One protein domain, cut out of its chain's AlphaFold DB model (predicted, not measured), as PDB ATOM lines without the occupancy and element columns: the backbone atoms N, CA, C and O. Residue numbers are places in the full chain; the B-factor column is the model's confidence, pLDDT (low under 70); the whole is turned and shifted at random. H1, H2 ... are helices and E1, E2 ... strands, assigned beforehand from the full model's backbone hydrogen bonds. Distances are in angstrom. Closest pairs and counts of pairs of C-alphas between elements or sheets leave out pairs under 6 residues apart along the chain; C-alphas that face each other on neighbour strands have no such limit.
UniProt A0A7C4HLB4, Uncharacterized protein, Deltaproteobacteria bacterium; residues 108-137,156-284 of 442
ATOM      1  N   ASN A 108     -28.736  -0.248  48.103       55.22
ATOM      2  CA  ASN A 108     -27.994  -0.125  49.369       55.22
ATOM      3  C   ASN A 108     -28.288   1.145  50.187       55.22
ATOM      4  O   ASN A 108     -27.916   1.196  51.351       55.22
ATOM      5  N   SER A 109     -28.908   2.193  49.623       57.47
ATOM      6  CA  SER A 109     -29.300   3.382  50.407       57.47
ATOM      7  C   SER A 109     -30.356   4.247  49.698       57.47
ATOM      8  O   SER A 109     -30.365   4.293  48.464       57.47
ATOM      9  N   PRO A 110     -31.171   5.033  50.435       60.88
ATOM     10  CA  PRO A 110     -32.157   5.956  49.853       60.88
ATOM     11  C   PRO A 110     -31.563   6.996  48.885       60.88
ATOM     12  O   PRO A 110     -32.230   7.453  47.960       60.88
ATOM     13  N   SER A 111     -30.292   7.373  49.069       67.12
ATOM     14  CA  SER A 111     -29.565   8.312  48.195       67.12
ATOM     15  C   SER A 111     -28.664   7.616  47.163       67.12
ATOM     16  O   SER A 111     -27.956   8.290  46.408       67.12
ATOM     17  N   GLY A 112     -28.666   6.280  47.127       70.62
ATOM     18  CA  GLY A 112     -27.773   5.468  46.299       70.62
ATOM     19  C   GLY A 112     -27.926   5.758  44.810       70.62
ATOM     20  O   GLY A 112     -26.922   5.870  44.107       70.62
ATOM     21  N   LEU A 113     -29.162   5.993  44.359       78.12
ATOM     22  CA  LEU A 113     -29.486   6.325  42.970       78.12
ATOM     23  C   LEU A 113     -28.833   7.631  42.495       78.12
ATOM     24  O   LEU A 113     -28.285   7.674  41.396       78.12
ATOM     25  N   LEU A 114     -28.864   8.692  43.308       83.62
ATOM     26  CA  LEU A 114     -28.269   9.985  42.946       83.62
ATOM     27  C   LEU A 114     -26.747   9.865  42.837       83.62
ATOM     28  O   LEU A 114     -26.144  10.262  41.841       83.62
ATOM     29  N   LYS A 115     -26.126   9.237  43.844       80.12
ATOM     30  CA  LYS A 115     -24.673   9.032  43.902       80.12
ATOM     31  C   LYS A 115     -24.178   8.168  42.745       80.12
ATOM     32  O   LYS A 115     -23.096   8.414  42.210       80.12
ATOM     33  N   SER A 116     -24.943   7.155  42.358       78.69
ATOM     34  CA  SER A 116     -24.565   6.258  41.274       78.69
ATOM     35  C   SER A 116     -24.794   6.852  39.896       78.69
ATOM     36  O   SER A 116     -23.918   6.719  39.042       78.69
ATOM     37  N   SER A 117     -25.888   7.588  39.705       85.62
ATOM     38  CA  SER A 117     -26.148   8.326  38.466       85.62
ATOM     39  C   SER A 117     -25.062   9.377  38.227       85.62
ATOM     40  O   SER A 117     -24.461   9.401  37.155       85.62
ATOM     41  N   PHE A 118     -24.697  10.144  39.265       89.00
ATOM     42  CA  PHE A 118     -23.574  11.082  39.205       89.00
ATOM     43  C   PHE A 118     -22.258  10.391  38.823       89.00
ATOM     44  O   PHE A 118     -21.563  10.819  37.904       89.00
ATOM     45  N   ARG A 119     -21.893   9.301  39.513       84.69
ATOM     46  CA  ARG A 119     -20.634   8.571  39.262       84.69
ATOM     47  C   ARG A 119     -20.563   7.968  37.866       84.69
ATOM     48  O   ARG A 119     -19.489   7.915  37.284       84.69
ATOM     49  N   THR A 120     -21.688   7.502  37.349       84.31
ATOM     50  CA  THR A 120     -21.778   6.882  36.023       84.31
ATOM     51  C   THR A 120     -21.575   7.926  34.946       84.31
ATOM     52  O   THR A 120     -20.692   7.772  34.108       84.31
ATOM     53  N   LEU A 121     -22.325   9.027  35.027       87.56
ATOM     54  CA  LEU A 121     -22.222  10.116  34.065       87.56
ATOM     55  C   LEU A 121     -20.841  10.784  34.114       87.56
ATOM     56  O   LEU A 121     -20.231  11.011  33.075       87.56
ATOM     57  N   SER A 122     -20.305  11.029  35.315       90.69
ATOM     58  CA  SER A 122     -18.975  11.636  35.472       90.69
ATOM     59  C   SER A 122     -17.870  10.730  34.941       90.69
ATOM     60  O   SER A 122     -16.977  11.222  34.265       90.69
ATOM     61  N   ARG A 123     -17.923   9.414  35.185       85.88
ATOM     62  CA  ARG A 123     -16.949   8.463  34.619       85.88
ATOM     63  C   ARG A 123     -17.044   8.383  33.101       85.88
ATOM     64  O   ARG A 123     -16.008   8.405  32.451       85.88
ATOM     65  N   ALA A 124     -18.258   8.321  32.553       83.88
ATOM     66  CA  ALA A 124     -18.460   8.302  31.108       83.88
ATOM     67  C   ALA A 124     -17.825   9.530  30.434       83.88
ATOM     68  O   ALA A 124     -17.154   9.378  29.420       83.88
ATOM     69  N   LEU A 125     -17.971  10.717  31.037       89.38
ATOM     70  CA  LEU A 125     -17.308  11.935  30.568       89.38
ATOM     71  C   LEU A 125     -15.794  11.898  30.793       89.38
ATOM     72  O   LEU A 125     -15.040  12.165  29.872       89.38
ATOM     73  N   LYS A 126     -15.309  11.536  31.987       89.50
ATOM     74  CA  LYS A 126     -13.860  11.500  32.276       89.50
ATOM     75  C   LYS A 126     -13.077  10.694  31.250       89.50
ATOM     76  O   LYS A 126     -12.005  11.123  30.847       89.50
ATOM     77  N   TYR A 127     -13.615   9.551  30.842       88.06
ATOM     78  CA  TYR A 127     -12.956   8.645  29.908       88.06
ATOM     79  C   TYR A 127     -13.297   8.914  28.442       88.06
ATOM     80  O   TYR A 127     -12.938   8.115  27.582       88.06
ATOM     81  N   SER A 128     -13.986  10.014  28.134       88.75
ATOM     82  CA  SER A 128     -14.174  10.443  26.751       88.75
ATOM     83  C   SER A 128     -13.072  11.355  26.238       88.75
ATOM     84  O   SER A 128     -13.025  11.622  25.042       88.75
ATOM     85  N   ALA A 129     -12.231  11.883  27.125       89.50
ATOM     86  CA  ALA A 129     -11.177  12.806  26.753       89.50
ATOM     87  C   ALA A 129      -9.969  12.630  27.690       89.50
ATOM     88  O   ALA A 129     -10.145  12.690  28.913       89.50
ATOM     89  N   PRO A 130      -8.749  12.445  27.157       88.75
ATOM     90  CA  PRO A 130      -7.570  12.136  27.967       88.75
ATOM     91  C   PRO A 130      -7.223  13.259  28.953       88.75
ATOM     92  O   PRO A 130      -6.735  12.994  30.043       88.75
ATOM     93  N   GLN A 131      -7.540  14.516  28.633       90.75
ATOM     94  CA  GLN A 131      -7.306  15.664  29.512       90.75
ATOM     95  C   GLN A 131      -8.229  15.718  30.743       90.75
ATOM     96  O   GLN A 131      -8.027  16.550  31.624       90.75
ATOM     97  N   TRP A 132      -9.264  14.876  30.816       90.81
ATOM     98  CA  TRP A 132     -10.218  14.858  31.933       90.81
ATOM     99  C   TRP A 132      -9.974  13.730  32.937       90.81
ATOM    100  O   TRP A 132     -10.779  13.518  33.852       90.81
ATOM    101  N   ASN A 133      -8.868  13.006  32.792       88.38
ATOM    102  CA  ASN A 133      -8.448  11.995  33.745       88.38
ATOM    103  C   ASN A 133      -6.911  11.926  33.842       88.38
ATOM    104  O   ASN A 133      -6.234  12.113  32.836       88.38
ATOM    105  N   PRO A 134      -6.339  11.693  35.038       84.56
ATOM    106  CA  PRO A 134      -4.884  11.630  35.222       84.56
ATOM    107  C   PRO A 134      -4.189  10.543  34.399       84.56
ATOM    108  O   PRO A 134      -3.011  10.669  34.085       84.56
ATOM    109  N   GLU A 135      -4.906   9.465  34.089       86.19
ATOM    110  CA  GLU A 135      -4.376   8.290  33.407       86.19
ATOM    111  C   GLU A 135      -4.272   8.471  31.882       86.19
ATOM    112  O   GLU A 135      -3.667   7.638  31.208       86.19
ATOM    113  N   GLY A 136      -4.853   9.540  31.325       85.69
ATOM    114  CA  GLY A 136      -4.860   9.804  29.885       85.69
ATOM    115  C   GLY A 136      -5.708   8.821  29.070       85.69
ATOM    116  O   GLY A 136      -5.492   8.670  27.871       85.69
ATOM    117  N   HIS A 137      -6.660   8.129  29.696       87.44
ATOM    118  CA  HIS A 137      -7.561   7.183  29.041       87.44
ATOM    119  C   HIS A 137      -8.664   7.887  28.244       87.44
ATOM    120  O   HIS A 137      -9.220   8.894  28.680       87.44
ATOM    121  N   SER A 156     -29.811  21.287  14.833       85.25
ATOM    122  CA  SER A 156     -30.284  21.656  13.494       85.25
ATOM    123  C   SER A 156     -31.809  21.789  13.420       85.25
ATOM    124  O   SER A 156     -32.304  22.613  12.654       85.25
ATOM    125  N   GLN A 157     -32.559  21.067  14.262       84.44
ATOM    126  CA  GLN A 157     -34.025  21.139  14.313       84.44
ATOM    127  C   GLN A 157     -34.550  22.410  15.003       84.44
ATOM    128  O   GLN A 157     -35.760  22.611  15.105       84.44
ATOM    129  N   ALA A 158     -33.675  23.295  15.499       83.94
ATOM    130  CA  ALA A 158     -34.115  24.530  16.135       83.94
ATOM    131  C   ALA A 158     -34.925  25.409  15.153       83.94
ATOM    132  O   ALA A 158     -34.489  25.623  14.021       83.94
ATOM    133  N   PRO A 159     -36.060  25.999  15.578       83.19
ATOM    134  CA  PRO A 159     -36.948  26.757  14.686       83.19
ATOM    135  C   PRO A 159     -36.355  28.092  14.208       83.19
ATOM    136  O   PRO A 159     -36.869  28.710  13.276       83.19
ATOM    137  N   ALA A 160     -35.281  28.558  14.845       88.44
ATOM    138  CA  ALA A 160     -34.589  29.794  14.514       88.44
ATOM    139  C   ALA A 160     -33.107  29.517  14.271       88.44
ATOM    140  O   ALA A 160     -32.498  28.726  14.996       88.44
ATOM    141  N   GLU A 161     -32.537  30.217  13.291       89.19
ATOM    142  CA  GLU A 161     -31.101  30.172  13.047       89.19
ATOM    143  C   GLU A 161     -30.338  30.960  14.108       89.19
ATOM    144  O   GLU A 161     -30.774  32.019  14.568       89.19
ATOM    145  N   ARG A 162     -29.182  30.434  14.497       90.88
ATOM    146  CA  ARG A 162     -28.294  31.005  15.509       90.88
ATOM    147  C   ARG A 162     -26.859  30.897  15.029       90.88
ATOM    148  O   ARG A 162     -26.531  29.992  14.271       90.88
ATOM    149  N   LYS A 163     -25.996  31.808  15.479       92.50
ATOM    150  CA  LYS A 163     -24.566  31.733  15.163       92.50
ATOM    151  C   LYS A 163     -23.921  30.549  15.872       92.50
ATOM    152  O   LYS A 163     -24.247  30.260  17.026       92.50
ATOM    153  N   ASP A 164     -23.002  29.890  15.180       90.50
ATOM    154  CA  ASP A 164     -22.095  28.949  15.821       90.50
ATOM    155  C   ASP A 164     -21.115  29.736  16.719       90.50
ATOM    156  O   ASP A 164     -20.504  30.703  16.252       90.50
ATOM    157  N   PRO A 165     -20.997  29.398  18.014       89.00
ATOM    158  CA  PRO A 165     -20.181  30.166  18.951       89.00
ATOM    159  C   PRO A 165     -18.675  29.964  18.761       89.00
ATOM    160  O   PRO A 165     -17.906  30.827  19.177       89.00
ATOM    161  N   PHE A 166     -18.248  28.864  18.137       89.00
ATOM    162  CA  PHE A 166     -16.839  28.598  17.840       89.00
ATOM    163  C   PHE A 166     -16.456  29.103  16.448       89.00
ATOM    164  O   PHE A 166     -15.314  29.502  16.229       89.00
ATOM    165  N   PHE A 167     -17.423  29.163  15.528       89.50
ATOM    166  CA  PHE A 167     -17.239  29.652  14.163       89.50
ATOM    167  C   PHE A 167     -18.314  30.691  13.801       89.50
ATOM    168  O   PHE A 167     -19.261  30.374  13.083       89.50
ATOM    169  N   PRO A 168     -18.169  31.966  14.219       82.75
ATOM    170  CA  PRO A 168     -19.217  32.990  14.085       82.75
ATOM    171  C   PRO A 168     -19.674  33.310  12.653       82.75
ATOM    172  O   PRO A 168     -20.697  33.978  12.475       82.75
ATOM    173  N   GLY A 169     -18.909  32.878  11.643       86.12
ATOM    174  CA  GLY A 169     -19.276  32.951  10.225       86.12
ATOM    175  C   GLY A 169     -20.301  31.899   9.788       86.12
ATOM    176  O   GLY A 169     -20.789  31.964   8.663       86.12
ATOM    177  N   LEU A 170     -20.643  30.948  10.660       88.00
ATOM    178  CA  LEU A 170     -21.617  29.893  10.413       88.00
ATOM    179  C   LEU A 170     -22.864  30.056  11.276       88.00
ATOM    180  O   LEU A 170     -22.858  30.668  12.346       88.00
ATOM    181  N   THR A 171     -23.950  29.463  10.791       89.00
ATOM    182  CA  THR A 171     -25.248  29.434  11.463       89.00
ATOM    183  C   THR A 171     -25.784  28.014  11.528       89.00
ATOM    184  O   THR A 171     -25.638  27.265  10.565       89.00
ATOM    185  N   TRP A 172     -26.483  27.689  12.606       88.06
ATOM    186  CA  TRP A 172     -27.169  26.418  12.823       88.06
ATOM    187  C   TRP A 172     -28.649  26.648  13.158       88.06
ATOM    188  O   TRP A 172     -29.023  27.752  13.553       88.06
ATOM    189  N   GLY A 173     -29.482  25.618  13.013       81.44
ATOM    190  CA  GLY A 173     -30.946  25.700  13.118       81.44
ATOM    191  C   GLY A 173     -31.626  25.721  11.745       81.44
ATOM    192  O   GLY A 173     -30.968  25.921  10.726       81.44
ATOM    193  N   LYS A 174     -32.941  25.481  11.698       81.06
ATOM    194  CA  LYS A 174     -33.730  25.319  10.458       81.06
ATOM    195  C   LYS A 174     -33.111  24.320   9.464       81.06
ATOM    196  O   LYS A 174     -33.001  24.591   8.272       81.06
ATOM    197  N   GLY A 175     -32.653  23.180   9.970       77.56
ATOM    198  CA  GLY A 175     -31.977  22.130   9.207       77.56
ATOM    199  C   GLY A 175     -30.475  22.354   8.996       77.56
ATOM    200  O   GLY A 175     -29.794  21.449   8.519       77.56
ATOM    201  N   LYS A 176     -29.914  23.514   9.373       80.25
ATOM    202  CA  LYS A 176     -28.463  23.755   9.323       80.25
ATOM    203  C   LYS A 176     -27.780  23.139  10.540       80.25
ATOM    204  O   LYS A 176     -28.129  23.451  11.680       80.25
ATOM    205  N   TRP A 177     -26.794  22.285  10.299       89.31
ATOM    206  CA  TRP A 177     -26.034  21.633  11.361       89.31
ATOM    207  C   TRP A 177     -24.958  22.583  11.914       89.31
ATOM    208  O   TRP A 177     -24.352  23.322  11.135       89.31
ATOM    209  N   PRO A 178     -24.717  22.589  13.236       92.38
ATOM    210  CA  PRO A 178     -23.613  23.339  13.840       92.38
ATOM    211  C   PRO A 178     -22.257  22.743  13.467       92.38
ATOM    212  O   PRO A 178     -22.198  21.680  12.863       92.38
ATOM    213  N   THR A 179     -21.152  23.361  13.866       92.69
ATOM    214  CA  THR A 179     -19.853  22.672  13.846       92.69
ATOM    215  C   THR A 179     -19.815  21.536  14.866       92.69
ATOM    216  O   THR A 179     -20.527  21.559  15.876       92.69
ATOM    217  N   LEU A 180     -18.981  20.527  14.611       92.75
ATOM    218  CA  LEU A 180     -18.851  19.388  15.515       92.75
ATOM    219  C   LEU A 180     -18.236  19.809  16.850       92.75
ATOM    220  O   LEU A 180     -18.654  19.318  17.891       92.75
ATOM    221  N   GLN A 181     -17.347  20.802  16.830       92.12
ATOM    222  CA  GLN A 181     -16.785  21.426  18.025       92.12
ATOM    223  C   GLN A 181     -17.887  22.028  18.907       92.12
ATOM    224  O   GLN A 181     -17.903  21.809  20.122       92.12
ATOM    225  N   PHE A 182     -18.851  22.742  18.311       92.81
ATOM    226  CA  PHE A 182     -19.989  23.245  19.075       92.81
ATOM    227  C   PHE A 182     -20.882  22.112  19.592       92.81
ATOM    228  O   PHE A 182     -21.342  22.167  20.733       92.81
ATOM    229  N   ALA A 183     -21.108  21.072  18.791       93.69
ATOM    230  CA  ALA A 183     -21.921  19.932  19.198       93.69
ATOM    231  C   ALA A 183     -21.290  19.129  20.355       93.69
ATOM    232  O   ALA A 183     -21.993  18.778  21.302       93.69
ATOM    233  N   GLU A 184     -19.973  18.897  20.332       92.44
ATOM    234  CA  GLU A 184     -19.202  18.281  21.422       92.44
ATOM    235  C   GLU A 184     -19.273  19.137  22.694       92.44
ATOM    236  O   GLU A 184     -19.544  18.630  23.789       92.44
ATOM    237  N   TYR A 185     -19.126  20.458  22.552       92.38
ATOM    238  CA  TYR A 185     -19.304  21.381  23.667       92.38
ATOM    239  C   TYR A 185     -20.719  21.289  24.257       92.38
ATOM    240  O   TYR A 185     -20.875  21.110  25.468       92.38
ATOM    241  N   ALA A 186     -21.753  21.345  23.415       92.31
ATOM    242  CA  ALA A 186     -23.150  21.253  23.829       92.31
ATOM    243  C   ALA A 186     -23.478  19.897  24.483       92.31
ATOM    244  O   ALA A 186     -24.229  19.853  25.459       92.31
ATOM    245  N   LEU A 187     -22.879  18.798  24.017       92.31
ATOM    246  CA  LEU A 187     -22.982  17.479  24.644       92.31
ATOM    247  C   LEU A 187     -22.394  17.470  26.065       92.31
ATOM    248  O   LEU A 187     -23.019  16.959  27.000       92.31
ATOM    249  N   GLY A 188     -21.211  18.062  26.250       92.44
ATOM    250  CA  GLY A 188     -20.616  18.234  27.576       92.44
ATOM    251  C   GLY A 188     -21.506  19.084  28.484       92.44
ATOM    252  O   GLY A 188     -21.807  18.691  29.611       92.44
ATOM    253  N   ALA A 189     -22.020  20.201  27.967       92.38
ATOM    254  CA  ALA A 189     -22.834  21.138  28.732       92.38
ATOM    255  C   ALA A 189     -24.178  20.523  29.147       92.38
ATOM    256  O   ALA A 189     -24.576  20.641  30.302       92.38
ATOM    257  N   THR A 190     -24.841  19.792  28.250       91.81
ATOM    258  CA  THR A 190     -26.075  19.052  28.561       91.81
ATOM    259  C   THR A 190     -25.834  17.875  29.504       91.81
ATOM    260  O   THR A 190     -26.720  17.521  30.275       91.81
ATOM    261  N   SER A 191     -24.634  17.295  29.536       92.12
ATOM    262  CA  SER A 191     -24.289  16.270  30.531       92.12
ATOM    263  C   SER A 191     -24.028  16.881  31.919       92.12
ATOM    264  O   SER A 191     -24.428  16.321  32.944       92.12
ATOM    265  N   ILE A 192     -23.397  18.057  31.971       94.25
ATOM    266  CA  ILE A 192     -23.114  18.777  33.221       94.25
ATOM    267  C   ILE A 192     -24.392  19.387  33.806       94.25
ATOM    268  O   ILE A 192     -24.660  19.208  34.995       94.25
ATOM    269  N   TYR A 193     -25.179  20.067  32.972       93.12
ATOM    270  CA  TYR A 193     -26.316  20.891  33.380       93.12
ATOM    271  C   TYR A 193     -27.677  20.309  33.015       93.12
ATOM    272  O   TYR A 193     -28.662  20.703  33.615       93.12
ATOM    273  N   GLY A 194     -27.771  19.345  32.105       90.75
ATOM    274  CA  GLY A 194     -29.033  18.719  31.693       90.75
ATOM    275  C   GLY A 194     -29.543  19.218  30.341       90.75
ATOM    276  O   GLY A 194     -29.042  20.188  29.778       90.75
ATOM    277  N   MET A 195     -30.577  18.551  29.822       85.31
ATOM    278  CA  MET A 195     -31.158  18.824  28.495       85.31
ATOM    279  C   MET A 195     -31.795  20.213  28.354       85.31
ATOM    280  O   MET A 195     -32.003  20.679  27.239       85.31
ATOM    281  N   GLU A 196     -32.103  20.876  29.469       83.81
ATOM    282  CA  GLU A 196     -32.630  22.244  29.471       83.81
ATOM    283  C   GLU A 196     -31.546  23.303  29.212       83.81
ATOM    284  O   GLU A 196     -31.869  24.475  28.997       83.81
ATOM    285  N   TYR A 197     -30.267  22.906  29.184       83.88
ATOM    286  CA  TYR A 197     -29.174  23.778  28.776       83.88
ATOM    287  C   TYR A 197     -29.460  24.388  27.388       83.88
ATOM    288  O   TYR A 197     -29.863  23.671  26.470       83.88
ATOM    289  N   PRO A 198     -29.213  25.695  27.179       81.44
ATOM    290  CA  PRO A 198     -28.634  26.660  28.120       81.44
ATOM    291  C   PRO A 198     -29.643  27.434  28.985       81.44
ATOM    292  O   PRO A 198     -29.248  28.379  29.661       81.44
ATOM    293  N   LYS A 199     -30.941  27.117  28.931       83.31
ATOM    294  CA  LYS A 199     -31.983  27.910  29.608       83.31
ATOM    295  C   LYS A 199     -31.946  27.737  31.124       83.31
ATOM    296  O   LYS A 199     -32.077  28.713  31.854       83.31
ATOM    297  N   SER A 200     -31.768  26.504  31.576       85.94
ATOM    298  CA  SER A 200     -31.759  26.128  32.990       85.94
ATOM    299  C   SER A 200     -30.929  24.865  33.190       85.94
ATOM    300  O   SER A 200     -30.613  24.147  32.239       85.94
ATOM    301  N   ALA A 201     -30.558  24.599  34.443       89.19
ATOM    302  CA  ALA A 201     -30.039  23.295  34.817       89.19
ATOM    303  C   ALA A 201     -31.195  22.339  35.143       89.19
ATOM    304  O   ALA A 201     -32.076  22.656  35.938       89.19
ATOM    305  N   GLY A 202     -31.156  21.154  34.545       88.94
ATOM    306  CA  GLY A 202     -32.076  20.056  34.786       88.94
ATOM    307  C   GLY A 202     -31.579  19.099  35.870       88.94
ATOM    308  O   GLY A 202     -30.385  18.963  36.139       88.94
ATOM    309  N   MET A 203     -32.520  18.368  36.462       89.69
ATOM    310  CA  MET A 203     -32.262  17.474  37.597       89.69
ATOM    311  C   MET A 203     -31.514  16.188  37.221       89.69
ATOM    312  O   MET A 203     -30.810  15.615  38.051       89.69
ATOM    313  N   ASN A 204     -31.624  15.754  35.965       88.81
ATOM    314  CA  ASN A 204     -30.941  14.574  35.431       88.81
ATOM    315  C   ASN A 204     -29.608  14.966  34.778       88.81
ATOM    316  O   ASN A 204     -29.417  14.806  33.575       88.81
ATOM    317  N   SER A 205     -28.709  15.534  35.575       93.06
ATOM    318  CA  SER A 205     -27.403  16.046  35.146       93.06
ATOM    319  C   SER A 205     -26.382  15.936  36.276       93.06
ATOM    320  O   SER A 205     -26.767  15.698  37.423       93.06
ATOM    321  N   LEU A 206     -25.083  16.119  36.002       94.69
ATOM    322  CA  LEU A 206     -24.075  16.114  37.074       94.69
ATOM    323  C   LEU A 206     -24.399  17.133  38.171       94.69
ATOM    324  O   LEU A 206     -24.378  16.787  39.353       94.69
ATOM    325  N   TYR A 207     -24.734  18.363  37.780       94.62
ATOM    326  CA  TYR A 207     -25.129  19.405  38.717       94.62
ATOM    327  C   TYR A 207     -26.419  19.030  39.453       94.62
ATOM    328  O   TYR A 207     -26.464  19.071  40.680       94.62
ATOM    329  N   GLY A 208     -27.442  18.581  38.722       93.19
ATOM    330  CA  GLY A 208     -28.741  18.210  39.280       93.19
ATOM    331  C   GLY A 208     -28.669  17.061  40.289       93.19
ATOM    332  O   GLY A 208     -29.334  17.112  41.324       93.19
ATOM    333  N   PHE A 209     -27.844  16.039  40.049       91.94
ATOM    334  CA  PHE A 209     -27.658  14.941  41.003       91.94
ATOM    335  C   PHE A 209     -26.934  15.394  42.273       91.94
ATOM    336  O   PHE A 209     -27.306  14.968  43.368       91.94
ATOM    337  N   ALA A 210     -25.921  16.256  42.141       92.75
ATOM    338  CA  ALA A 210     -25.202  16.817  43.283       92.75
ATOM    339  C   ALA A 210     -26.103  17.735  44.118       92.75
ATOM    340  O   ALA A 210     -26.175  17.576  45.337       92.75
ATOM    341  N   PHE A 211     -26.859  18.608  43.450       93.56
ATOM    342  CA  PHE A 211     -27.853  19.489  44.049       93.56
ATOM    343  C   PHE A 211     -28.899  18.707  44.851       93.56
ATOM    344  O   PHE A 211     -29.058  18.943  46.045       93.56
ATOM    345  N   GLN A 212     -29.552  17.714  44.236       91.81
ATOM    346  CA  GLN A 212     -30.554  16.880  44.914       91.81
ATOM    347  C   GLN A 212     -29.972  16.134  46.116       91.81
ATOM    348  O   GLN A 212     -30.646  15.951  47.130       91.81
ATOM    349  N   TYR A 213     -28.724  15.670  46.006       87.94
ATOM    350  CA  TYR A 213     -28.058  14.982  47.102       87.94
ATOM    351  C   TYR A 213     -27.794  15.934  48.276       87.94
ATOM    352  O   TYR A 213     -28.119  15.589  49.412       87.94
ATOM    353  N   ALA A 214     -27.243  17.119  48.003       89.00
ATOM    354  CA  ALA A 214     -26.943  18.122  49.020       89.00
ATOM    355  C   ALA A 214     -28.220  18.661  49.682       89.00
ATOM    356  O   ALA A 214     -28.308  18.687  50.905       89.00
ATOM    357  N   ASP A 215     -29.247  18.981  48.893       90.19
ATOM    358  CA  ASP A 215     -30.546  19.449  49.382       90.19
ATOM    359  C   ASP A 215     -31.192  18.433  50.339       90.19
ATOM    360  O   ASP A 215     -31.553  18.751  51.472       90.19
ATOM    361  N   ARG A 216     -31.242  17.152  49.954       86.38
ATOM    362  CA  ARG A 216     -31.797  16.097  50.820       86.38
ATOM    363  C   ARG A 216     -31.015  15.903  52.113       86.38
ATOM    364  O   ARG A 216     -31.612  15.498  53.108       86.38
ATOM    365  N   LYS A 217     -29.704  16.150  52.093       81.00
ATOM    366  CA  LYS A 217     -28.837  15.987  53.264       81.00
ATOM    367  C   LYS A 217     -28.890  17.178  54.213       81.00
ATOM    368  O   LYS A 217     -28.920  16.953  55.412       81.00
ATOM    369  N   MET A 218     -28.932  18.401  53.695       80.56
ATOM    370  CA  MET A 218     -28.778  19.610  54.513       80.56
ATOM    371  C   MET A 218     -30.092  20.292  54.867       80.56
ATOM    372  O   MET A 218     -30.224  20.868  55.937       80.56
ATOM    373  N   THR A 219     -31.070  20.255  53.965       80.06
ATOM    374  CA  THR A 219     -32.342  20.976  54.140       80.06
ATOM    375  C   THR A 219     -33.510  20.010  54.347       80.06
ATOM    376  O   THR A 219     -34.660  20.419  54.492       80.06
ATOM    377  N   GLY A 220     -33.236  18.701  54.307       80.56
ATOM    378  CA  GLY A 220     -34.262  17.667  54.302       80.56
ATOM    379  C   GLY A 220     -35.075  17.621  53.005       80.56
ATOM    380  O   GLY A 220     -36.176  17.064  53.021       80.56
ATOM    381  N   GLY A 221     -34.553  18.170  51.901       84.62
ATOM    382  CA  GLY A 221     -35.211  18.177  50.594       84.62
ATOM    383  C   GLY A 221     -36.115  19.389  50.363       84.62
ATOM    384  O   GLY A 221     -37.152  19.235  49.720       84.62
ATOM    385  N   LYS A 222     -35.777  20.556  50.923       87.31
ATOM    386  CA  LYS A 222     -36.550  21.805  50.809       87.31
ATOM    387  C   LYS A 222     -36.841  22.177  49.355       87.31
ATOM    388  O   LYS A 222     -37.947  22.618  49.061       87.31
ATOM    389  N   TYR A 223     -35.865  22.006  48.466       90.12
ATOM    390  CA  TYR A 223     -35.996  22.425  47.075       90.12
ATOM    391  C   TYR A 223     -36.454  21.273  46.183       90.12
ATOM    392  O   TYR A 223     -37.509  21.331  45.558       90.12
ATOM    393  N   ALA A 224     -35.662  20.205  46.114       87.56
ATOM    394  CA  ALA A 224     -35.892  19.085  45.215       87.56
ATOM    395  C   ALA A 224     -36.950  18.104  45.730       87.56
ATOM    396  O   ALA A 224     -37.408  17.251  44.975       87.56
ATOM    397  N   GLY A 225     -37.335  18.178  47.002       82.56
ATOM    398  CA  GLY A 225     -38.213  17.196  47.619       82.56
ATOM    399  C   GLY A 225     -37.512  15.870  47.945       82.56
ATOM    400  O   GLY A 225     -36.380  15.571  47.546       82.56
ATOM    401  N   ARG A 226     -38.228  15.033  48.704       74.25
ATOM    402  CA  ARG A 226     -37.759  13.709  49.155       74.25
ATOM    403  C   ARG A 226     -38.102  12.570  48.188       74.25
ATOM    404  O   ARG A 226     -37.558  11.479  48.325       74.25
ATOM    405  N   GLY A 227     -39.010  12.817  47.243       66.44
ATOM    406  CA  GLY A 227     -39.521  11.819  46.303       66.44
ATOM    407  C   GLY A 227     -38.536  11.438  45.197       66.44
ATOM    408  O   GLY A 227     -37.483  12.048  45.022       66.44
ATOM    409  N   ALA A 228     -38.885  10.411  44.421       63.34
ATOM    410  CA  ALA A 228     -38.082   9.974  43.278       63.34
ATOM    411  C   ALA A 228     -38.063  11.006  42.134       63.34
ATOM    412  O   ALA A 228     -37.069  11.093  41.416       63.34
ATOM    413  N   ALA A 229     -39.133  11.792  41.996       69.06
ATOM    414  CA  ALA A 229     -39.244  12.872  41.026       69.06
ATOM    415  C   ALA A 229     -39.033  14.225  41.727       69.06
ATOM    416  O   ALA A 229     -39.818  14.563  42.618       69.06
ATOM    417  N   PRO A 230     -37.980  14.979  41.378       75.31
ATOM    418  CA  PRO A 230     -37.758  16.299  41.941       75.31
ATOM    419  C   PRO A 230     -38.802  17.311  41.459       75.31
ATOM    420  O   PRO A 230     -39.286  17.222  40.330       75.31
ATOM    421  N   GLY A 231     -39.147  18.274  42.319       70.50
ATOM    422  CA  GLY A 231     -40.111  19.327  41.993       70.50
ATOM    423  C   GLY A 231     -39.634  20.233  40.842       70.50
ATOM    424  O   GLY A 231     -38.433  20.521  40.750       70.50
ATOM    425  N   PRO A 232     -40.541  20.699  39.961       72.75
ATOM    426  CA  PRO A 232     -40.186  21.642  38.903       72.75
ATOM    427  C   PRO A 232     -39.660  22.948  39.514       72.75
ATOM    428  O   PRO A 232     -40.133  23.386  40.560       72.75
ATOM    429  N   GLY A 233     -38.662  23.564  38.878       82.38
ATOM    430  CA  GLY A 233     -38.111  24.847  39.333       82.38
ATOM    431  C   GLY A 233     -37.272  24.790  40.617       82.38
ATOM    432  O   GLY A 233     -36.851  25.833  41.098       82.38
ATOM    433  N   ALA A 234     -36.955  23.612  41.168       89.31
ATOM    434  CA  ALA A 234     -36.226  23.527  42.438       89.31
ATOM    435  C   ALA A 234     -34.842  24.212  42.430       89.31
ATOM    436  O   ALA A 234     -34.459  24.826  43.423       89.31
ATOM    437  N   ILE A 235     -34.104  24.164  41.313       89.81
ATOM    438  CA  ILE A 235     -32.839  24.911  41.179       89.81
ATOM    439  C   ILE A 235     -33.095  26.423  41.134       89.81
ATOM    440  O   ILE A 235     -32.325  27.172  41.725       89.81
ATOM    441  N   LEU A 236     -34.180  26.866  40.491       89.06
ATOM    442  CA  LEU A 236     -34.546  28.282  40.427       89.06
ATOM    443  C   LEU A 236     -34.881  28.823  41.823       89.06
ATOM    444  O   LEU A 236     -34.286  29.812  42.236       89.06
ATOM    445  N   HIS A 237     -35.726  28.125  42.587       90.38
ATOM    446  CA  HIS A 237     -36.044  28.513  43.968       90.38
ATOM    447  C   HIS A 237     -34.793  28.571  44.857       90.38
ATOM    448  O   HIS A 237     -34.653  29.460  45.689       90.38
ATOM    449  N   TYR A 238     -33.846  27.647  44.663       92.50
ATOM    450  CA  TYR A 238     -32.566  27.706  45.366       92.50
ATOM    451  C   TYR A 238     -31.766  28.970  45.017       92.50
ATOM    452  O   TYR A 238     -31.191  29.597  45.902       92.50
ATOM    453  N   GLN A 239     -31.738  29.370  43.744       90.88
ATOM    454  CA  GLN A 239     -31.071  30.605  43.321       90.88
ATOM    455  C   GLN A 239     -31.753  31.857  43.887       90.88
ATOM    456  O   GLN A 239     -31.057  32.790  44.284       90.88
ATOM    457  N   GLU A 240     -33.084  31.872  43.945       91.31
ATOM    458  CA  GLU A 240     -33.865  32.962  44.542       91.31
ATOM    459  C   GLU A 240     -33.571  33.103  46.040       91.31
ATOM    460  O   GLU A 240     -33.272  34.201  46.510       91.31
ATOM    461  N   ASP A 241     -33.546  31.993  46.780       91.75
ATOM    462  CA  ASP A 241     -33.214  31.993  48.207       91.75
ATOM    463  C   ASP A 241     -31.769  32.434  48.469       91.75
ATOM    464  O   ASP A 241     -31.508  33.187  49.410       91.75
ATOM    465  N   LEU A 242     -30.818  32.015  47.629       90.44
ATOM    466  CA  LEU A 242     -29.442  32.512  47.691       90.44
ATOM    467  C   LEU A 242     -29.372  34.026  47.470       90.44
ATOM    468  O   LEU A 242     -28.659  34.717  48.197       90.44
ATOM    469  N   ALA A 243     -30.117  34.547  46.492       89.00
ATOM    470  CA  ALA A 243     -30.195  35.984  46.237       89.00
ATOM    471  C   ALA A 243     -30.840  36.745  47.411       89.00
ATOM    472  O   ALA A 243     -30.487  37.894  47.664       89.00
ATOM    473  N   ALA A 244     -31.727  36.086  48.164       91.56
ATOM    474  CA  ALA A 244     -32.317  36.592  49.401       91.56
ATOM    475  C   ALA A 244     -31.412  36.437  50.646       91.56
ATOM    476  O   ALA A 244     -31.813  36.825  51.743       91.56
ATOM    477  N   GLY A 245     -30.194  35.899  50.502       88.88
ATOM    478  CA  GLY A 245     -29.205  35.781  51.580       88.88
ATOM    479  C   GLY A 245     -29.162  34.423  52.289       88.88
ATOM    480  O   GLY A 245     -28.536  34.310  53.345       88.88
ATOM    481  N   ALA A 246     -29.801  33.384  51.745       84.56
ATOM    482  CA  ALA A 246     -29.664  32.030  52.274       84.56
ATOM    483  C   ALA A 246     -28.222  31.507  52.139       84.56
ATOM    484  O   ALA A 246     -27.479  31.869  51.227       84.56
ATOM    485  N   SER A 247     -27.832  30.600  53.037       85.12
ATOM    486  CA  SER A 247     -26.547  29.904  52.920       85.12
ATOM    487  C   SER A 247     -26.572  28.891  51.767       85.12
ATOM    488  O   SER A 247     -27.577  28.191  51.599       85.12
ATOM    489  N   PRO A 248     -25.483  28.770  50.985       87.38
ATOM    490  CA  PRO A 248     -25.407  27.794  49.910       87.38
ATOM    491  C   PRO A 248     -25.377  26.366  50.436       87.38
ATOM    492  O   PRO A 248     -24.854  26.078  51.511       87.38
ATOM    493  N   LEU A 249     -25.909  25.456  49.624       89.19
ATOM    494  CA  LEU A 249     -25.729  24.028  49.823       89.19
ATOM    495  C   LEU A 249     -24.232  23.687  49.774       89.19
ATOM    496  O   LEU A 249     -23.481  24.213  48.954       89.19
ATOM    497  N   ASP A 250     -23.819  22.769  50.636       85.62
ATOM    498  CA  ASP A 250     -22.456  22.278  50.807       85.62
ATOM    499  C   ASP A 250     -22.079  21.286  49.699       85.62
ATOM    500  O   ASP A 250     -22.004  20.064  49.873       85.62
ATOM    501  N   PHE A 251     -21.867  21.832  48.507       89.81
ATOM    502  CA  PHE A 251     -21.202  21.139  47.420       89.81
ATOM    503  C   PHE A 251     -20.525  22.135  46.480       89.81
ATOM    504  O   PHE A 251     -20.868  23.308  46.414       89.81
ATOM    505  N   THR A 252     -19.537  21.684  45.732       91.75
ATOM    506  CA  THR A 252     -18.941  22.410  44.615       91.75
ATOM    507  C   THR A 252     -18.599  21.386  43.554       91.75
ATOM    508  O   THR A 252     -17.777  20.494  43.777       91.75
ATOM    509  N   LEU A 253     -19.282  21.469  42.417       94.38
ATOM    510  CA  LEU A 253     -18.999  20.654  41.252       94.38
ATOM    511  C   LEU A 253     -17.875  21.304  40.452       94.38
ATOM    512  O   LEU A 253     -18.017  22.407  39.922       94.38
ATOM    513  N   HIS A 254     -16.770  20.578  40.345       93.62
ATOM    514  CA  HIS A 254     -15.658  20.966  39.501       93.62
ATOM    515  C   HIS A 254     -15.933  20.582  38.047       93.62
ATOM    516  O   HIS A 254     -16.205  19.416  37.748       93.62
ATOM    517  N   VAL A 255     -15.840  21.545  37.140       95.06
ATOM    518  CA  VAL A 255     -16.082  21.369  35.701       95.06
ATOM    519  C   VAL A 255     -14.843  21.781  34.899       95.06
ATOM    520  O   VAL A 255     -14.024  22.545  35.412       95.06
ATOM    521  N   PRO A 256     -14.657  21.282  33.665       94.06
ATOM    522  CA  PRO A 256     -13.565  21.752  32.823       94.06
ATOM    523  C   PRO A 256     -13.738  23.240  32.498       94.06
ATOM    524  O   PRO A 256     -14.861  23.755  32.498       94.06
ATOM    525  N   ARG A 257     -12.643  23.929  32.167       91.00
ATOM    526  CA  ARG A 257     -12.734  25.306  31.664       91.00
ATOM    527  C   ARG A 257     -13.641  25.415  30.441       91.00
ATOM    528  O   ARG A 257     -13.684  24.519  29.600       91.00
ATOM    529  N   GLY A 258     -14.355  26.531  30.363       89.12
ATOM    530  CA  GLY A 258     -15.377  26.787  29.354       89.12
ATOM    531  C   GLY A 258     -16.765  26.313  29.778       89.12
ATOM    532  O   GLY A 258     -17.746  26.772  29.205       89.12
ATOM    533  N   TYR A 259     -16.875  25.465  30.805       91.81
ATOM    534  CA  TYR A 259     -18.157  24.984  31.316       91.81
ATOM    535  C   TYR A 259     -18.621  25.698  32.581       91.81
ATOM    536  O   TYR A 259     -19.690  25.366  33.073       91.81
ATOM    537  N   GLY A 260     -17.885  26.668  33.125       89.12
ATOM    538  CA  GLY A 260     -18.229  27.347  34.379       89.12
ATOM    539  C   GLY A 260     -19.491  28.213  34.335       89.12
ATOM    540  O   GLY A 260     -19.964  28.653  35.382       89.12
ATOM    541  N   ASN A 261     -20.043  28.463  33.145       81.69
ATOM    542  CA  ASN A 261     -21.215  29.309  32.951       81.69
ATOM    543  C   ASN A 261     -22.303  28.583  32.148       81.69
ATOM    544  O   ASN A 261     -22.044  27.960  31.119       81.69
ATOM    545  N   LEU A 262     -23.552  28.778  32.559       76.94
ATOM    546  CA  LEU A 262     -24.755  28.427  31.820       76.94
ATOM    547  C   LEU A 262     -25.143  29.602  30.903       76.94
ATOM    548  O   LEU A 262     -25.992  30.416  31.257       76.94
ATOM    549  N   ASN A 263     -24.475  29.739  29.750       73.44
ATOM    550  CA  ASN A 263     -24.754  30.792  28.752       73.44
ATOM    551  C   ASN A 263     -24.805  32.219  29.338       73.44
ATOM    552  O   ASN A 263     -25.775  32.955  29.166       73.44
ATOM    553  N   GLY A 264     -23.751  32.592  30.064       71.81
ATOM    554  CA  GLY A 264     -23.635  33.893  30.732       71.81
ATOM    555  C   GLY A 264     -24.138  33.909  32.178       71.81
ATOM    556  O   GLY A 264     -23.754  34.797  32.933       71.81
ATOM    557  N   THR A 265     -24.900  32.899  32.605       78.06
ATOM    558  CA  THR A 265     -25.342  32.760  33.997       78.06
ATOM    559  C   THR A 265     -24.379  31.871  34.777       78.06
ATOM    560  O   THR A 265     -24.193  30.702  34.440       78.06
ATOM    561  N   ARG A 266     -23.777  32.385  35.854       82.06
ATOM    562  CA  ARG A 266     -23.039  31.546  36.809       82.06
ATOM    563  C   ARG A 266     -24.024  30.836  37.722       82.06
ATOM    564  O   ARG A 266     -24.699  31.482  38.520       82.06
ATOM    565  N   LEU A 267     -24.104  29.516  37.601       86.06
ATOM    566  CA  LEU A 267     -24.819  28.715  38.585       86.06
ATOM    567  C   LEU A 267     -24.011  28.669  39.890       86.06
ATOM    568  O   LEU A 267     -22.777  28.640  39.843       86.06
ATOM    569  N   PRO A 268     -24.683  28.674  41.054       89.12
ATOM    570  CA  PRO A 268     -24.000  28.493  42.326       89.12
ATOM    571  C   PRO A 268     -23.324  27.116  42.364       89.12
ATOM    572  O   PRO A 268     -23.682  26.217  41.606       89.12
ATOM    573  N   ASN A 269     -22.341  26.937  43.248       91.69
ATOM    574  CA  ASN A 269     -21.698  25.636  43.484       91.69
ATOM    575  C   ASN A 269     -20.984  25.025  42.254       91.69
ATOM    576  O   ASN A 269     -20.814  23.807  42.186       91.69
ATOM    577  N   ILE A 270     -20.539  25.850  41.301       93.06
ATOM    578  CA  ILE A 270     -19.702  25.449  40.161       93.06
ATOM    579  C   ILE A 270     -18.313  26.073  40.292       93.06
ATOM    580  O   ILE A 270     -18.185  27.263  40.582       93.06
ATOM    581  N   GLN A 271     -17.271  25.289  40.020       92.38
ATOM    582  CA  GLN A 271     -15.905  25.791  39.910       92.38
ATOM    583  C   GLN A 271     -15.202  25.189  38.694       92.38
ATOM    584  O   GLN A 271     -15.184  23.975  38.516       92.38
ATOM    585  N   GLU A 272     -14.590  26.024  37.859       94.12
ATOM    586  CA  GLU A 272     -13.741  25.519  36.780       94.12
ATOM    587  C   GLU A 272     -12.408  25.003  37.332       94.12
ATOM    588  O   GLU A 272     -11.869  25.539  38.302       94.12
ATOM    589  N   THR A 273     -11.871  23.955  36.715       91.94
ATOM    590  CA  THR A 273     -10.560  23.401  37.054       91.94
ATOM    591  C   THR A 273      -9.833  22.916  35.806       91.94
ATOM    592  O   THR A 273     -10.460  22.399  34.880       91.94
ATOM    593  N   ASP A 274      -8.508  23.052  35.817       90.00
ATOM    594  CA  ASP A 274      -7.607  22.430  34.839       90.00
ATOM    595  C   ASP A 274      -7.031  21.103  35.350       90.00
ATOM    596  O   ASP A 274      -6.387  20.389  34.592       90.00
ATOM    597  N   ASP A 275      -7.249  20.766  36.628       89.94
ATOM    598  CA  ASP A 275      -6.770  19.518  37.227       89.94
ATOM    599  C   ASP A 275      -7.580  18.312  36.701       89.94
ATOM    600  O   ASP A 275      -8.762  18.172  37.062       89.94
ATOM    601  N   PRO A 276      -6.967  17.393  35.924       86.12
ATOM    602  CA  PRO A 276      -7.636  16.188  35.430       86.12
ATOM    603  C   PRO A 276      -8.106  15.271  36.568       86.12
ATOM    604  O   PRO A 276      -9.117  14.569  36.453       86.12
ATOM    605  N   ALA A 277      -7.417  15.284  37.717       80.81
ATOM    606  CA  ALA A 277      -7.854  14.538  38.888       80.81
ATOM    607  C   ALA A 277      -9.106  15.174  39.510       80.81
ATOM    608  O   ALA A 277      -9.961  14.447  40.027       80.81
ATOM    609  N   GLY A 278      -9.218  16.500  39.468       81.62
ATOM    610  CA  GLY A 278     -10.264  17.310  40.092       81.62
ATOM    611  C   GLY A 278     -11.551  17.444  39.278       81.62
ATOM    612  O   GLY A 278     -12.620  17.601  39.863       81.62
ATOM    613  N   VAL A 279     -11.491  17.343  37.948       89.50
ATOM    614  CA  VAL A 279     -12.662  17.559  37.082       89.50
ATOM    615  C   VAL A 279     -13.773  16.521  37.307       89.50
ATOM    616  O   VAL A 279     -13.506  15.357  37.623       89.50
ATOM    617  N   PHE A 280     -15.034  16.940  37.191       90.94
ATOM    618  CA  PHE A 280     -16.247  16.158  37.478       90.94
ATOM    619  C   PHE A 280     -16.281  15.522  38.878       90.94
ATOM    620  O   PHE A 280     -16.895  14.470  39.082       90.94
ATOM    621  N   LYS A 281     -15.617  16.143  39.859       87.12
ATOM    622  CA  LYS A 281     -15.737  15.790  41.276       87.12
ATOM    623  C   LYS A 281     -16.600  16.801  42.012       87.12
ATOM    624  O   LYS A 281     -16.637  17.980  41.673       87.12
ATOM    625  N   ILE A 282     -17.251  16.312  43.062       85.12
ATOM    626  CA  ILE A 282     -17.855  17.160  44.081       85.12
ATOM    627  C   ILE A 282     -16.845  17.331  45.206       85.12
ATOM    628  O   ILE A 282     -16.460  16.344  45.837       85.12
ATOM    629  N   ARG A 283     -16.441  18.572  45.466       77.19
ATOM    630  CA  ARG A 283     -15.880  18.954  46.761       77.19
ATOM    631  C   ARG A 283     -17.030  19.391  47.653       77.19
ATOM    632  O   ARG A 283     -17.945  20.055  47.182       77.19
ATOM    633  N   ARG A 284     -17.006  19.015  48.926       68.38
ATOM    634  CA  ARG A 284     -17.765  19.785  49.916       68.38
ATOM    635  C   ARG A 284     -17.016  21.099  50.118       68.38
ATOM    636  O   ARG A 284     -15.783  21.093  50.066       68.38
TER     637      ARG A 284
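Overview. This is residues 108 to 137 and 156 to 284 of the 442 residues of an uncharacterized protein of Deltaproteobacteria bacterium (UniProt A0A7C4HLB4). With little regular structure, a small parallel sheet, E1 and E2, packs by E1 on H3, which continues the line of H2 nearly end to end; H1 runs alongside H3, and H4 stands steeply to it. The printed part has 159 residues, 61 in named elements, mostly helix, in the order H1, H2, H3, H4, E1, E2. It is compact, radius of gyration of the C-alphas 16.6 A, spanning 48 by 39 by 29 A.

Along the chain. E1 is residues 252 to 256, E2 270 to 273, H3 206 to 218, H2 180 to 193, H4 234 to 243. H1, residues 112 to 126, measures 20.7 A from C-alpha 112 at (-27.773, 5.468, 46.299).

Arrangement. Across E1 and E2, N 255 and O 271 are 2.9 A apart, within hydrogen-bond range. H1, H2 and H3 form a bundle, helices at shallow tilts; H3 touches H1, closest C-alphas Leu 114 and Phe 209, 5.4 A. Every helix O i to N i+4 pair is within range.

Size, cuts and confidence. Residues 138 to 155 are not printed; C-alphas 137 and 156 are 31.1 A apart.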